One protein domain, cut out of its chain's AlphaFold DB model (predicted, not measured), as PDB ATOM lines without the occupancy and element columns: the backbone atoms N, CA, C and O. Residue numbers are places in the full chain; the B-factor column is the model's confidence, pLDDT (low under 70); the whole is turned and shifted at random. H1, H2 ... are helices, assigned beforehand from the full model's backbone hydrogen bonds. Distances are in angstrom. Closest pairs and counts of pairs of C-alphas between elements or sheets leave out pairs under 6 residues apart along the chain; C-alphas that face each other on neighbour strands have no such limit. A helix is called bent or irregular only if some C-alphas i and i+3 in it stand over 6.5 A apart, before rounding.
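AT A GLANCE: This is residues 30 to 123 of the 140 residues of an uncharacterized protein of Natronolimnohabitans innermongolicus JCM 12255 (UniProt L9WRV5). One long helix, H3, makes the shaft of a rod; H1 runs back side by side with its first part, short H2 sits at the turn between them, and a small head of loops, residues 96 to 123, sits at the other end. The stretch of shaft from 80 to 91 stands free between the two ends. The printed part has 94 residues, with three named helices in the order H1, H2, H3 and no named strand; the class is all helix. It is extended, with a radius of gyration of the C-alphas of 23.8 A and spans of 70 by 24 by 17 A.

IN THESE COORDINATES: H1 takes residues 31 to 48, from C-alpha 31 at (143.812, 165.353, 83.998), and is 25.0 A long. H2 takes residues 51 to 55 and is 6.2 A long. H3 takes residues 62 to 95, 47.3 A long, and ends at C-alpha 95 at (134.339, 149.325, 106.273). H3 is irregular, with C-alphas 64 and 67 lying 7.3 A apart, and has a kink of 32 degrees near residue 69.

HOW THE PARTS SIT: H1 touches H3 at a shallow tilt of 13 degrees, and they run opposite ways. Their closest C-alphas, those of Leu 41 and Val 71, are 6.2 A apart; H3 touches H1 with residues 64 to 75 alone. H1 and H2 are only just apart, at 8.2 A. H2 and H3 are close but not clearly touching, the closest C-alphas being those of Ala 53 and Asp 64, 6.7 A apart. Every O i to N i+4 pair is within hydrogen-bond range in H1 and H2, and 28 of 30 in H3.

THE WHOLE: The C-alphas farthest apart, those of Thr 52 and Ala 116, are 69.7 A apart. The printed part has no cut. The link from H1 to H2 is tight and that from H2 to H3 is short. The mean pLDDT of the printed part is 86.0, and residues 30 to 31 and 121 to 123 are under 70.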
ATOM      1  N   ARG A  30     142.353 161.326  84.533       63.19
ATOM      2  CA  ARG A  30     141.737 162.362  85.369       63.19
ATOM      3  C   ARG A  30     142.144 163.798  84.986       63.19
ATOM      4  O   ARG A  30     141.320 164.695  85.139       63.19
ATOM      5  N   TRP A  31     143.342 164.021  84.431       63.34
ATOM      6  CA  TRP A  31     143.812 165.353  83.998       63.34
ATOM      7  C   TRP A  31     143.074 165.896  82.773       63.34
ATOM      8  O   TRP A  31     142.947 167.107  82.633       63.34
ATOM      9  N   MET A  32     142.513 165.017  81.937       71.62
ATOM     10  CA  MET A  32     141.674 165.410  80.797       71.62
ATOM     11  C   MET A  32     140.501 166.294  81.219       71.62
ATOM     12  O   MET A  32     140.117 167.170  80.461       71.62
ATOM     13  N   ARG A  33     139.942 166.101  82.421       77.06
ATOM     14  CA  ARG A  33     138.838 166.937  82.917       77.06
ATOM     15  C   ARG A  33     139.313 168.324  83.303       77.06
ATOM     16  O   ARG A  33     138.709 169.292  82.871       77.06
ATOM     17  N   ALA A  34     140.405 168.427  84.056       75.19
ATOM     18  CA  ALA A  34     140.994 169.723  84.383       75.19
ATOM     19  C   ALA A  34     141.421 170.469  83.108       75.19
ATOM     20  O   ALA A  34     141.082 171.634  82.936       75.19
ATOM     21  N   ALA A  35     142.076 169.777  82.172       82.75
ATOM     22  CA  ALA A  35     142.448 170.329  80.874       82.75
ATOM     23  C   ALA A  35     141.222 170.735  80.040       82.75
ATOM     24  O   ALA A  35     141.229 171.809  79.447       82.75
ATOM     25  N   ALA A  36     140.157 169.929  80.033       87.31
ATOM     26  CA  ALA A  36     138.904 170.265  79.365       87.31
ATOM     27  C   ALA A  36     138.235 171.485  80.002       87.31
ATOM     28  O   ALA A  36     137.794 172.355  79.267       87.31
ATOM     29  N   TRP A  37     138.210 171.602  81.333       86.94
ATOM     30  CA  TRP A  37     137.681 172.780  82.026       86.94
ATOM     31  C   TRP A  37     138.505 174.035  81.747       86.94
ATOM     32  O   TRP A  37     137.928 175.088  81.508       86.94
ATOM     33  N   ILE A  38     139.837 173.928  81.713       85.44
ATOM     34  CA  ILE A  38     140.723 175.042  81.348       85.44
ATOM     35  C   ILE A  38     140.491 175.451  79.890       85.44
ATOM     36  O   ILE A  38     140.339 176.636  79.604       85.44
ATOM     37  N   ALA A  39     140.416 174.485  78.973       89.31
ATOM     38  CA  ALA A  39     140.128 174.745  77.567       89.31
ATOM     39  C   ALA A  39     138.733 175.358  77.383       89.31
ATOM     40  O   ALA A  39     138.583 176.307  76.621       89.31
ATOM     41  N   LEU A  40     137.730 174.867  78.114       90.31
ATOM     42  CA  LEU A  40     136.368 175.392  78.100       90.31
ATOM     43  C   LEU A  40     136.321 176.817  78.662       90.31
ATOM     44  O   LEU A  40     135.655 177.666  78.082       90.31
ATOM     45  N   LEU A  41     137.047 177.105  79.745       89.38
ATOM     46  CA  LEU A  41     137.153 178.447  80.321       89.38
ATOM     47  C   LEU A  41     137.818 179.415  79.339       89.38
ATOM     48  O   LEU A  41     137.284 180.495  79.094       89.38
ATOM     49  N   ALA A  42     138.934 179.009  78.728       89.00
ATOM     50  CA  ALA A  42     139.634 179.803  77.721       89.00
ATOM     51  C   ALA A  42     138.759 180.051  76.485       89.00
ATOM     52  O   ALA A  42     138.653 181.185  76.020       89.00
ATOM     53  N   LEU A  43     138.082 179.012  75.988       92.94
ATOM     54  CA  LEU A  43     137.161 179.112  74.860       92.94
ATOM     55  C   LEU A  43     135.982 180.028  75.194       92.94
ATOM     56  O   LEU A  43     135.625 180.872  74.384       92.94
ATOM     57  N   THR A  44     135.408 179.904  76.390       90.94
ATOM     58  CA  THR A  44     134.280 180.738  76.827       90.94
ATOM     59  C   THR A  44     134.695 182.198  76.958       90.94
ATOM     60  O   THR A  44     133.989 183.077  76.468       90.94
ATOM     61  N   GLY A  45     135.861 182.462  77.553       88.31
ATOM     62  CA  GLY A  45     136.442 183.801  77.618       88.31
ATOM     63  C   GLY A  45     136.663 184.395  76.229       88.31
ATOM     64  O   GLY A  45     136.306 185.539  75.986       88.31
ATOM     65  N   TRP A  46     137.185 183.604  75.294       90.25
ATOM     66  CA  TRP A  46     137.457 184.072  73.938       90.25
ATOM     67  C   TRP A  46     136.191 184.313  73.099       90.25
ATOM     68  O   TRP A  46     136.148 185.272  72.332       90.25
ATOM     69  N   LEU A  47     135.169 183.459  73.229       90.75
ATOM     70  CA  LEU A  47     133.966 183.513  72.390       90.75
ATOM     71  C   LEU A  47     132.893 184.473  72.925       90.75
ATOM     72  O   LEU A  47     132.173 185.073  72.132       90.75
ATOM     73  N   PHE A  48     132.757 184.578  74.252       88.31
ATOM     74  CA  PHE A  48     131.622 185.252  74.893       88.31
ATOM     75  C   PHE A  48     131.995 186.502  75.693       88.31
ATOM     76  O   PHE A  48     131.103 187.301  75.966       88.31
ATOM     77  N   VAL A  49     133.265 186.694  76.072       86.75
ATOM     78  CA  VAL A  49     133.675 187.855  76.878       86.75
ATOM     79  C   VAL A  49     134.350 188.902  75.988       86.75
ATOM     80  O   VAL A  49     135.335 188.595  75.314       86.75
ATOM     81  N   PRO A  50     133.866 190.157  75.972       85.69
ATOM     82  CA  PRO A  50     134.507 191.214  75.203       85.69
ATOM     83  C   PRO A  50     135.911 191.508  75.750       85.69
ATOM     84  O   PRO A  50     136.122 191.602  76.958       85.69
ATOM     85  N   GLY A  51     136.883 191.708  74.854       83.81
ATOM     86  CA  GLY A  51     138.284 191.938  75.237       83.81
ATOM     87  C   GLY A  51     138.494 193.150  76.156       83.81
ATOM     88  O   GLY A  51     139.428 193.159  76.951       83.81
ATOM     89  N   THR A  52     137.599 194.141  76.105       84.25
ATOM     90  CA  THR A  52     137.597 195.297  77.016       84.25
ATOM     91  C   THR A  52     137.268 194.907  78.457       84.25
ATOM     92  O   THR A  52     137.904 195.419  79.372       84.25
ATOM     93  N   ALA A  53     136.345 193.963  78.668       85.19
ATOM     94  CA  ALA A  53     136.001 193.448  79.994       85.19
ATOM     95  C   ALA A  53     137.109 192.561  80.586       85.19
ATOM     96  O   ALA A  53     137.260 192.484  81.801       85.19
ATOM     97  N   LEU A  54     137.909 191.910  79.734       81.81
ATOM     98  CA  LEU A  54     139.099 191.170  80.168       81.81
ATOM     99  C   LEU A  54     140.263 192.104  80.533       81.81
ATOM    100  O   LEU A  54     141.052 191.776  81.417       81.81
ATOM    101  N   ALA A  55     140.382 193.245  79.848       86.69
ATOM    102  CA  ALA A  55     141.438 194.227  80.084       86.69
ATOM    103  C   ALA A  55     141.193 195.074  81.344       86.69
ATOM    104  O   ALA A  55     142.145 195.375  82.060       86.69
ATOM    105  N   ASP A  56     139.934 195.428  81.623       89.00
ATOM    106  CA  ASP A  56     139.526 196.113  82.851       89.00
ATOM    107  C   ASP A  56     138.304 195.419  83.488       89.00
ATOM    108  O   ASP A  56     137.155 195.806  83.248       89.00
ATOM    109  N   PRO A  57     138.530 194.383  84.318       82.44
ATOM    110  CA  PRO A  57     137.445 193.642  84.951       82.44
ATOM    111  C   PRO A  57     136.704 194.456  86.020       82.44
ATOM    112  O   PRO A  57     135.596 194.084  86.392       82.44
ATOM    113  N   ALA A  58     137.284 195.553  86.521       85.38
ATOM    114  CA  ALA A  58     136.637 196.407  87.516       85.38
ATOM    115  C   ALA A  58     135.585 197.331  86.881       85.38
ATOM    116  O   ALA A  58     134.603 197.682  87.532       85.38
ATOM    117  N   ALA A  59     135.778 197.696  85.611       86.75
ATOM    118  CA  ALA A  59     134.807 198.444  84.818       86.75
ATOM    119  C   ALA A  59     133.791 197.545  84.085       86.75
ATOM    120  O   ALA A  59     132.814 198.052  83.530       86.75
ATOM    121  N   ALA A  60     134.010 196.226  84.063       87.00
ATOM    122  CA  ALA A  60     133.146 195.270  83.377       87.00
ATOM    123  C   ALA A  60     131.790 195.099  84.077       87.00
ATOM    124  O   ALA A  60     131.687 195.099  85.307       87.00
ATOM    125  N   SER A  61     130.731 194.893  83.291       88.12
ATOM    126  CA  SER A  61     129.423 194.578  83.855       88.12
ATOM    127  C   SER A  61     129.355 193.117  84.313       88.12
ATOM    128  O   SER A  61     130.048 192.241  83.791       88.12
ATOM    129  N   PHE A  62     128.467 192.820  85.267       87.69
ATOM    130  CA  PHE A  62     128.251 191.442  85.726       87.69
ATOM    131  C   PHE A  62     127.850 190.501  84.578       87.69
ATOM    132  O   PHE A  62     128.236 189.336  84.572       87.69
ATOM    133  N   VAL A  63     127.103 191.010  83.592       89.25
ATOM    134  CA  VAL A  63     126.643 190.232  82.433       89.25
ATOM    135  C   VAL A  63     127.813 189.840  81.528       89.25
ATOM    136  O   VAL A  63     127.842 188.707  81.054       89.25
ATOM    137  N   ASP A  64     128.810 190.715  81.361       87.88
ATOM    138  CA  ASP A  64     129.992 190.440  80.529       87.88
ATOM    139  C   ASP A  64     130.872 189.333  81.125       87.88
ATOM    140  O   ASP A  64     131.474 188.546  80.397       87.88
ATOM    141  N   LEU A  65     130.925 189.241  82.457       87.06
ATOM    142  CA  LEU A  65     131.701 188.224  83.175       87.06
ATOM    143  C   LEU A  65     130.886 186.970  83.527       87.06
ATOM    144  O   LEU A  65     131.467 185.949  83.908       87.06
ATOM    145  N   ALA A  66     129.559 187.010  83.385       91.06
ATOM    146  CA  ALA A  66     128.668 185.903  83.730       91.06
ATOM    147  C   ALA A  66     129.086 184.555  83.105       91.06
ATOM    148  O   ALA A  66     129.095 183.561  83.835       91.06
ATOM    149  N   PRO A  67     129.510 184.474  81.824       88.44
ATOM    150  CA  PRO A  67     129.957 183.213  81.230       88.44
ATOM    151  C   PRO A  67     131.156 182.583  81.960       88.44
ATOM    152  O   PRO A  67     131.179 181.369  82.173       88.44
ATOM    153  N   LEU A  68     132.126 183.391  82.408       87.69
ATOM    154  CA  LEU A  68     133.291 182.909  83.162       87.69
ATOM    155  C   LEU A  68     132.892 182.407  84.550       87.69
ATOM    156  O   LEU A  68     133.366 181.353  84.981       87.69
ATOM    157  N   PHE A  69     132.000 183.125  85.238       90.44
ATOM    158  CA  PHE A  69     131.491 182.698  86.542       90.44
ATOM    159  C   PHE A  69     130.706 181.389  86.448       90.44
ATOM    160  O   PHE A  69     130.901 180.508  87.284       90.44
ATOM    161  N   ILE A  70     129.880 181.223  85.412       91.81
ATOM    162  CA  ILE A  70     129.126 179.989  85.166       91.81
ATOM    163  C   ILE A  70     130.082 178.812  84.960       91.81
ATOM    164  O   ILE A  70     129.957 177.799  85.649       91.81
ATOM    165  N   VAL A  71     131.072 178.948  84.071       91.62
ATOM    166  CA  VAL A  71     132.062 177.886  83.814       91.62
ATOM    167  C   VAL A  71     132.871 177.558  85.065       91.62
ATOM    168  O   VAL A  71     133.089 176.387  85.373       91.62
ATOM    169  N   THR A  72     133.286 178.576  85.818       88.31
ATOM    170  CA  THR A  72     134.041 178.388  87.063       88.31
ATOM    171  C   THR A  72     133.195 177.674  88.118       88.31
ATOM    172  O   THR A  72     133.672 176.737  88.755       88.31
ATOM    173  N   GLY A  73     131.925 178.059  88.265       91.75
ATOM    174  CA  GLY A  73     130.982 177.408  89.173       91.75
ATOM    175  C   GLY A  73     130.726 175.948  88.798       91.75
ATOM    176  O   GLY A  73     130.788 175.075  89.661       91.75
ATOM    177  N   LEU A  74     130.518 175.667  87.510       91.25
ATOM    178  CA  LEU A  74     130.359 174.308  86.987       91.25
ATOM    179  C   LEU A  74     131.613 173.452  87.214       91.25
ATOM    180  O   LEU A  74     131.493 172.315  87.662       91.25
ATOM    181  N   SER A  75     132.806 174.004  86.980       89.75
ATOM    182  CA  SER A  75     134.088 173.341  87.258       89.75
ATOM    183  C   SER A  75     134.255 173.021  88.748       89.75
ATOM    184  O   SER A  75     134.624 171.905  89.120       89.75
ATOM    185  N   GLY A  76     133.913 173.970  89.624       87.38
ATOM    186  CA  GLY A  76     133.931 173.762  91.071       87.38
ATOM    187  C   GLY A  76     132.945 172.681  91.520       87.38
ATOM    188  O   GLY A  76     133.299 171.811  92.316       87.38
ATOM    189  N   PHE A  77     131.729 172.687  90.969       90.38
ATOM    190  CA  PHE A  77     130.723 171.661  91.237       90.38
ATOM    191  C   PHE A  77     131.178 170.275  90.764       90.38
ATOM    192  O   PHE A  77     131.034 169.291  91.488       90.38
ATOM    193  N   ASP A  78     131.783 170.201  89.580       87.94
ATOM    194  CA  ASP A  78     132.362 168.981  89.023       87.94
ATOM    195  C   ASP A  78     133.459 168.412  89.936       87.94
ATOM    196  O   ASP A  78     133.441 167.229  90.287       87.94
ATOM    197  N   ALA A  79     134.374 169.272  90.396       86.88
ATOM    198  CA  ALA A  79     135.420 168.909  91.345       86.88
ATOM    199  C   ALA A  79     134.839 168.431  92.685       86.88
ATOM    200  O   ALA A  79     135.287 167.415  93.222       86.88
ATOM    201  N   TYR A  80     133.806 169.108  93.195       87.31
ATOM    202  CA  TYR A  80     133.108 168.717  94.418       87.31
ATOM    203  C   TYR A  80     132.423 167.350  94.277       87.31
ATOM    204  O   TYR A  80     132.582 166.488  95.141       87.31
ATOM    205  N   ALA A  81     131.722 167.103  93.168       87.88
ATOM    206  CA  ALA A  81     131.085 165.818  92.896       87.88
ATOM    207  C   ALA A  81     132.121 164.681  92.801       87.88
ATOM    208  O   ALA A  81     131.929 163.591  93.350       87.88
ATOM    209  N   VAL A  82     133.262 164.939  92.158       86.75
ATOM    210  CA  VAL A  82     134.374 163.981  92.081       86.75
ATOM    211  C   VAL A  82     134.987 163.713  93.451       86.75
ATOM    212  O   VAL A  82     135.268 162.560  93.769       86.75
ATOM    213  N   ALA A  83     135.196 164.744  94.267       87.88
ATOM    214  CA  ALA A  83     135.721 164.575  95.617       87.88
ATOM    215  C   ALA A  83     134.748 163.771  96.490       87.88
ATOM    216  O   ALA A  83     135.149 162.810  97.142       87.88
ATOM    217  N   ARG A  84     133.450 164.093  96.428       89.75
ATOM    218  CA  ARG A  84     132.407 163.411  97.201       89.75
ATOM    219  C   ARG A  84     132.316 161.924  96.865       89.75
ATOM    220  O   ARG A  84     132.269 161.100  97.769       89.75
ATOM    221  N   THR A  85     132.336 161.568  95.581       87.25
ATOM    222  CA  THR A  85     132.316 160.154  95.158       87.25
ATOM    223  C   THR A  85     133.566 159.389  95.591       87.25
ATOM    224  O   THR A  85     133.471 158.218  95.952       87.25
ATOM    225  N   HIS A  86     134.732 160.044  95.602       87.19
ATOM    226  CA  HIS A  86     135.970 159.431  96.089       87.19
ATOM    227  C   HIS A  86     135.933 159.187  97.592       87.19
ATOM    228  O   HIS A  86     136.256 158.080  98.010       87.19
ATOM    229  N   ASN A  87     135.477 160.156  98.383       87.94
ATOM    230  CA  ASN A  87     135.370 159.999  99.834       87.94
ATOM    231  C   ASN A  87     134.432 158.845 100.211       87.94
ATOM    232  O   ASN A  87     134.837 157.972 100.971       87.94
ATOM    233  N   LEU A  88     133.256 158.759  99.577       88.06
ATOM    234  CA  LEU A  88     132.326 157.640  99.785       88.06
ATOM    235  C   LEU A  88     132.969 156.287  99.447       88.06
ATOM    236  O   LEU A  88     132.825 155.319 100.182       88.06
ATOM    237  N   SER A  89     133.730 156.211  98.351       88.25
ATOM    238  CA  SER A  89     134.418 154.966  97.981       88.25
ATOM    239  C   SER A  89     135.535 154.569  98.951       88.25
ATOM    240  O   SER A  89     135.867 153.389  99.052       88.25
ATOM    241  N   LEU A  90     136.141 155.541  99.641       87.12
ATOM    242  CA  LEU A  90     137.150 155.287 100.666       87.12
ATOM    243  C   LEU A  90     136.509 154.808 101.967       87.12
ATOM    244  O   LEU A  90     137.057 153.897 102.576       87.12
ATOM    245  N   GLU A  91     135.359 155.368 102.347       85.88
ATOM    246  CA  GLU A  91     134.573 154.931 103.509       85.88
ATOM    247  C   GLU A  91     134.119 153.475 103.353       85.88
ATOM    248  O   GLU A  91     134.462 152.650 104.195       85.88
ATOM    249  N   VAL A  92     133.495 153.117 102.223       84.62
ATOM    250  CA  VAL A  92     133.071 151.727 101.948       84.62
ATOM    251  C   VAL A  92     134.256 150.755 102.003       84.62
ATOM    252  O   VAL A  92     134.192 149.709 102.635       84.62
ATOM    253  N   ARG A  93     135.396 151.123 101.406       83.69
ATOM    254  CA  ARG A  93     136.618 150.298 101.438       83.69
ATOM    255  C   ARG A  93     137.276 150.196 102.812       83.69
ATOM    256  O   ARG A  93     138.124 149.319 103.001       83.69
ATOM    257  N   ALA A  94     137.029 151.163 103.691       82.25
ATOM    258  CA  ALA A  94     137.507 151.136 105.064       82.25
ATOM    259  C   ALA A  94     136.611 150.231 105.912       82.25
ATOM    260  O   ALA A  94     137.134 149.487 106.728       82.25
ATOM    261  N   GLU A  95     135.303 150.238 105.656       82.44
ATOM    262  CA  GLU A  95     134.339 149.325 106.273       82.44
ATOM    263  C   GLU A  95     134.570 147.862 105.848       82.44
ATOM    264  O   GLU A  95     134.522 146.956 106.673       82.44
ATOM    265  N   GLU A  96     134.972 147.628 104.594       87.44
ATOM    266  CA  GLU A  96     135.406 146.314 104.083       87.44
ATOM    267  C   GLU A  96     136.772 145.846 104.630       87.44
ATOM    268  O   GLU A  96     137.324 144.850 104.157       87.44
ATOM    269  N   ARG A  97     137.386 146.553 105.590       88.94
ATOM    270  CA  ARG A  97     138.679 146.163 106.171       88.94
ATOM    271  C   ARG A  97     138.704 146.294 107.684       88.94
ATOM    272  O   ARG A  97     138.290 147.288 108.261       88.94
ATOM    273  N   CYS A  98     139.313 145.313 108.341       89.62
ATOM    274  CA  CYS A  98     139.499 145.354 109.786       89.62
ATOM    275  C   CYS A  98     140.459 146.487 110.187       89.62
ATOM    276  O   CYS A  98     141.568 146.588 109.659       89.62
ATOM    277  N   SER A  99     140.080 147.306 111.168       86.62
ATOM    278  CA  SER A  99     140.912 148.404 111.686       86.62
ATOM    279  C   SER A  99     142.187 147.920 112.396       86.62
ATOM    280  O   SER A  99     143.200 148.618 112.374       86.62
ATOM    281  N   SER A 100     142.154 146.714 112.973       89.50
ATOM    282  CA  SER A 100     143.250 146.115 113.747       89.50
ATOM    283  C   SER A 100     144.284 145.420 112.848       89.50
ATOM    284  O   SER A 100     145.460 145.791 112.828       89.50
ATOM    285  N   CYS A 101     143.852 144.455 112.022       92.50
ATOM    286  CA  CYS A 101     144.756 143.648 111.189       92.50
ATOM    287  C   CYS A 101     144.776 144.020 109.695       92.50
ATOM    288  O   CYS A 101     145.643 143.542 108.965       92.50
ATOM    289  N   ARG A 102     143.850 144.875 109.228       90.81
ATOM    290  CA  ARG A 102     143.653 145.258 107.811       90.81
ATOM    291  C   ARG A 102     143.274 144.124 106.853       90.81
ATOM    292  O   ARG A 102     143.328 144.326 105.640       90.81
ATOM    293  N   GLY A 103     142.855 142.973 107.379       89.50
ATOM    294  CA  GLY A 103     142.231 141.910 106.588       89.50
ATOM    295  C   GLY A 103     140.892 142.354 105.996       89.50
ATOM    296  O   GLY A 103     140.209 143.200 106.573       89.50
ATOM    297  N   GLU A 104     140.541 141.792 104.843       90.00
ATOM    298  CA  GLU A 104     139.268 142.040 104.157       90.00
ATOM    299  C   GLU A 104     138.099 141.460 104.971       90.00
ATOM    300  O   GLU A 104     138.207 140.361 105.526       90.00
ATOM    301  N   LEU A 105     137.011 142.224 105.065       89.56
ATOM    302  CA  LEU A 105     135.798 141.920 105.820       89.56
ATOM    303  C   LEU A 105     134.583 141.908 104.889       89.56
ATOM    304  O   LEU A 105     134.430 142.790 104.046       89.56
ATOM    305  N   GLU A 106     133.693 140.940 105.088       82.19
ATOM    306  CA  GLU A 106     132.342 140.968 104.524       82.19
ATOM    307  C   GLU A 106     131.384 141.751 105.435       82.19
ATOM    308  O   GLU A 106     131.540 141.786 106.658       82.19
ATOM    309  N   GLN A 107     130.387 142.394 104.824       78.44
ATOM    310  CA  GLN A 107     129.396 143.213 105.527       78.44
ATOM    311  C   GLN A 107     128.555 142.357 106.489       78.44
ATOM    312  O   GLN A 107     128.155 141.243 106.152       78.44
ATOM    313  N   GLY A 108     128.261 142.890 107.679       78.81
ATOM    314  CA  GLY A 108     127.411 142.227 108.677       78.81
ATOM    315  C   GLY A 108     128.109 141.175 109.550       78.81
ATOM    316  O   GLY A 108     127.440 140.472 110.307       78.81
ATOM    317  N   LEU A 109     129.439 141.053 109.482       86.06
ATOM    318  CA  LEU A 109     130.205 140.210 110.403       86.06
ATOM    319  C   LEU A 109     130.370 140.893 111.769       86.06
ATOM    320  O   LEU A 109     130.837 142.025 111.855       86.06
ATOM    321  N   SER A 110     130.058 140.176 112.849       87.62
ATOM    322  CA  SER A 110     130.278 140.641 114.228       87.62
ATOM    323  C   SER A 110     131.711 140.425 114.731       87.62
ATOM    324  O   SER A 110     132.090 140.987 115.753       87.62
ATOM    325  N   PHE A 111     132.527 139.646 114.015       90.19
ATOM    326  CA  PHE A 111     133.922 139.358 114.357       90.19
ATOM    327  C   PHE A 111     134.805 139.303 113.102       90.19
ATOM    328  O   PHE A 111     134.347 138.948 112.017       90.19
ATOM    329  N   CYS A 112     136.092 139.621 113.243       92.31
ATOM    330  CA  CYS A 112     137.059 139.534 112.152       92.31
ATOM    331  C   CYS A 112     137.560 138.084 111.960       92.31
ATOM    332  O   CYS A 112     138.199 137.551 112.871       92.31
ATOM    333  N   PRO A 113     137.401 137.461 110.774       90.81
ATOM    334  CA  PRO A 113     137.860 136.086 110.527       90.81
ATOM    335  C   PRO A 113     139.384 135.889 110.587       90.81
ATOM    336  O   PRO A 113     139.858 134.766 110.732       90.81
ATOM    337  N   TRP A 114     140.160 136.970 110.455       92.81
ATOM    338  CA  TRP A 114     141.621 136.917 110.339       92.81
ATOM    339  C   TRP A 114     142.343 137.021 111.682       92.81
ATOM    340  O   TRP A 114     143.344 136.342 111.897       92.81
ATOM    341  N   CYS A 115     141.862 137.889 112.573       94.75
ATOM    342  CA  CYS A 115     142.520 138.173 113.850       94.75
ATOM    343  C   CYS A 115     141.606 138.018 115.068       94.75
ATOM    344  O   CYS A 115     142.060 138.276 116.178       94.75
ATOM    345  N   ALA A 116     140.349 137.609 114.864       91.25
ATOM    346  CA  ALA A 116     139.341 137.440 115.911       91.25
ATOM    347  C   ALA A 116     139.024 138.715 116.721       91.25
ATOM    348  O   ALA A 116     138.575 138.623 117.859       91.25
ATOM    349  N   GLU A 117     139.239 139.901 116.139       91.19
ATOM    350  CA  GLU A 117     138.785 141.177 116.716       91.19
ATOM    351  C   GLU A 117     137.252 141.252 116.712       91.19
ATOM    352  O   GLU A 117     136.623 140.834 115.734       91.19
ATOM    353  N   ASP A 118     136.660 141.807 117.768       89.75
ATOM    354  CA  ASP A 118     135.216 142.043 117.853       89.75
ATOM    355  C   ASP A 118     134.842 143.319 117.077       89.75
ATOM    356  O   ASP A 118     135.401 144.393 117.309       89.75
ATOM    357  N   LEU A 119     133.912 143.202 116.126       86.12
ATOM    358  CA  LEU A 119     133.511 144.282 115.215       86.12
ATOM    359  C   LEU A 119     132.160 144.912 115.581       86.12
ATOM    360  O   LEU A 119     131.817 145.962 115.031       86.12
ATOM    361  N   SER A 120     131.426 144.332 116.537       76.75
ATOM    362  CA  SER A 120     130.085 144.776 116.957       76.75
ATOM    363  C   SER A 120     130.033 146.218 117.481       76.75
ATOM    364  O   SER A 120     128.975 146.840 117.510       76.75
ATOM    365  N   GLN A 121     131.186 146.782 117.846       64.88
ATOM    366  CA  GLN A 121     131.311 148.137 118.386       64.88
ATOM    367  C   GLN A 121     131.476 149.227 117.310       64.88
ATOM    368  O   GLN A 121     131.570 150.406 117.650       64.88
ATOM    369  N   THR A 122     131.530 148.853 116.024       61.72
ATOM    370  CA  THR A 122     131.791 149.785 114.905       61.72
ATOM    371  C   THR A 122     130.568 150.008 114.006       61.72
ATOM    372  O   THR A 122     130.557 150.941 113.205       61.72
ATOM    373  N   SER A 123     129.526 149.184 114.137       53.41
ATOM    374  CA  SER A 123     128.268 149.327 113.399       53.41
ATOM    375  C   SER A 123     127.512 150.585 113.862       53.41
ATOM    376  O   SER A 123     127.487 150.863 115.065       53.41
TER     377      SER A 123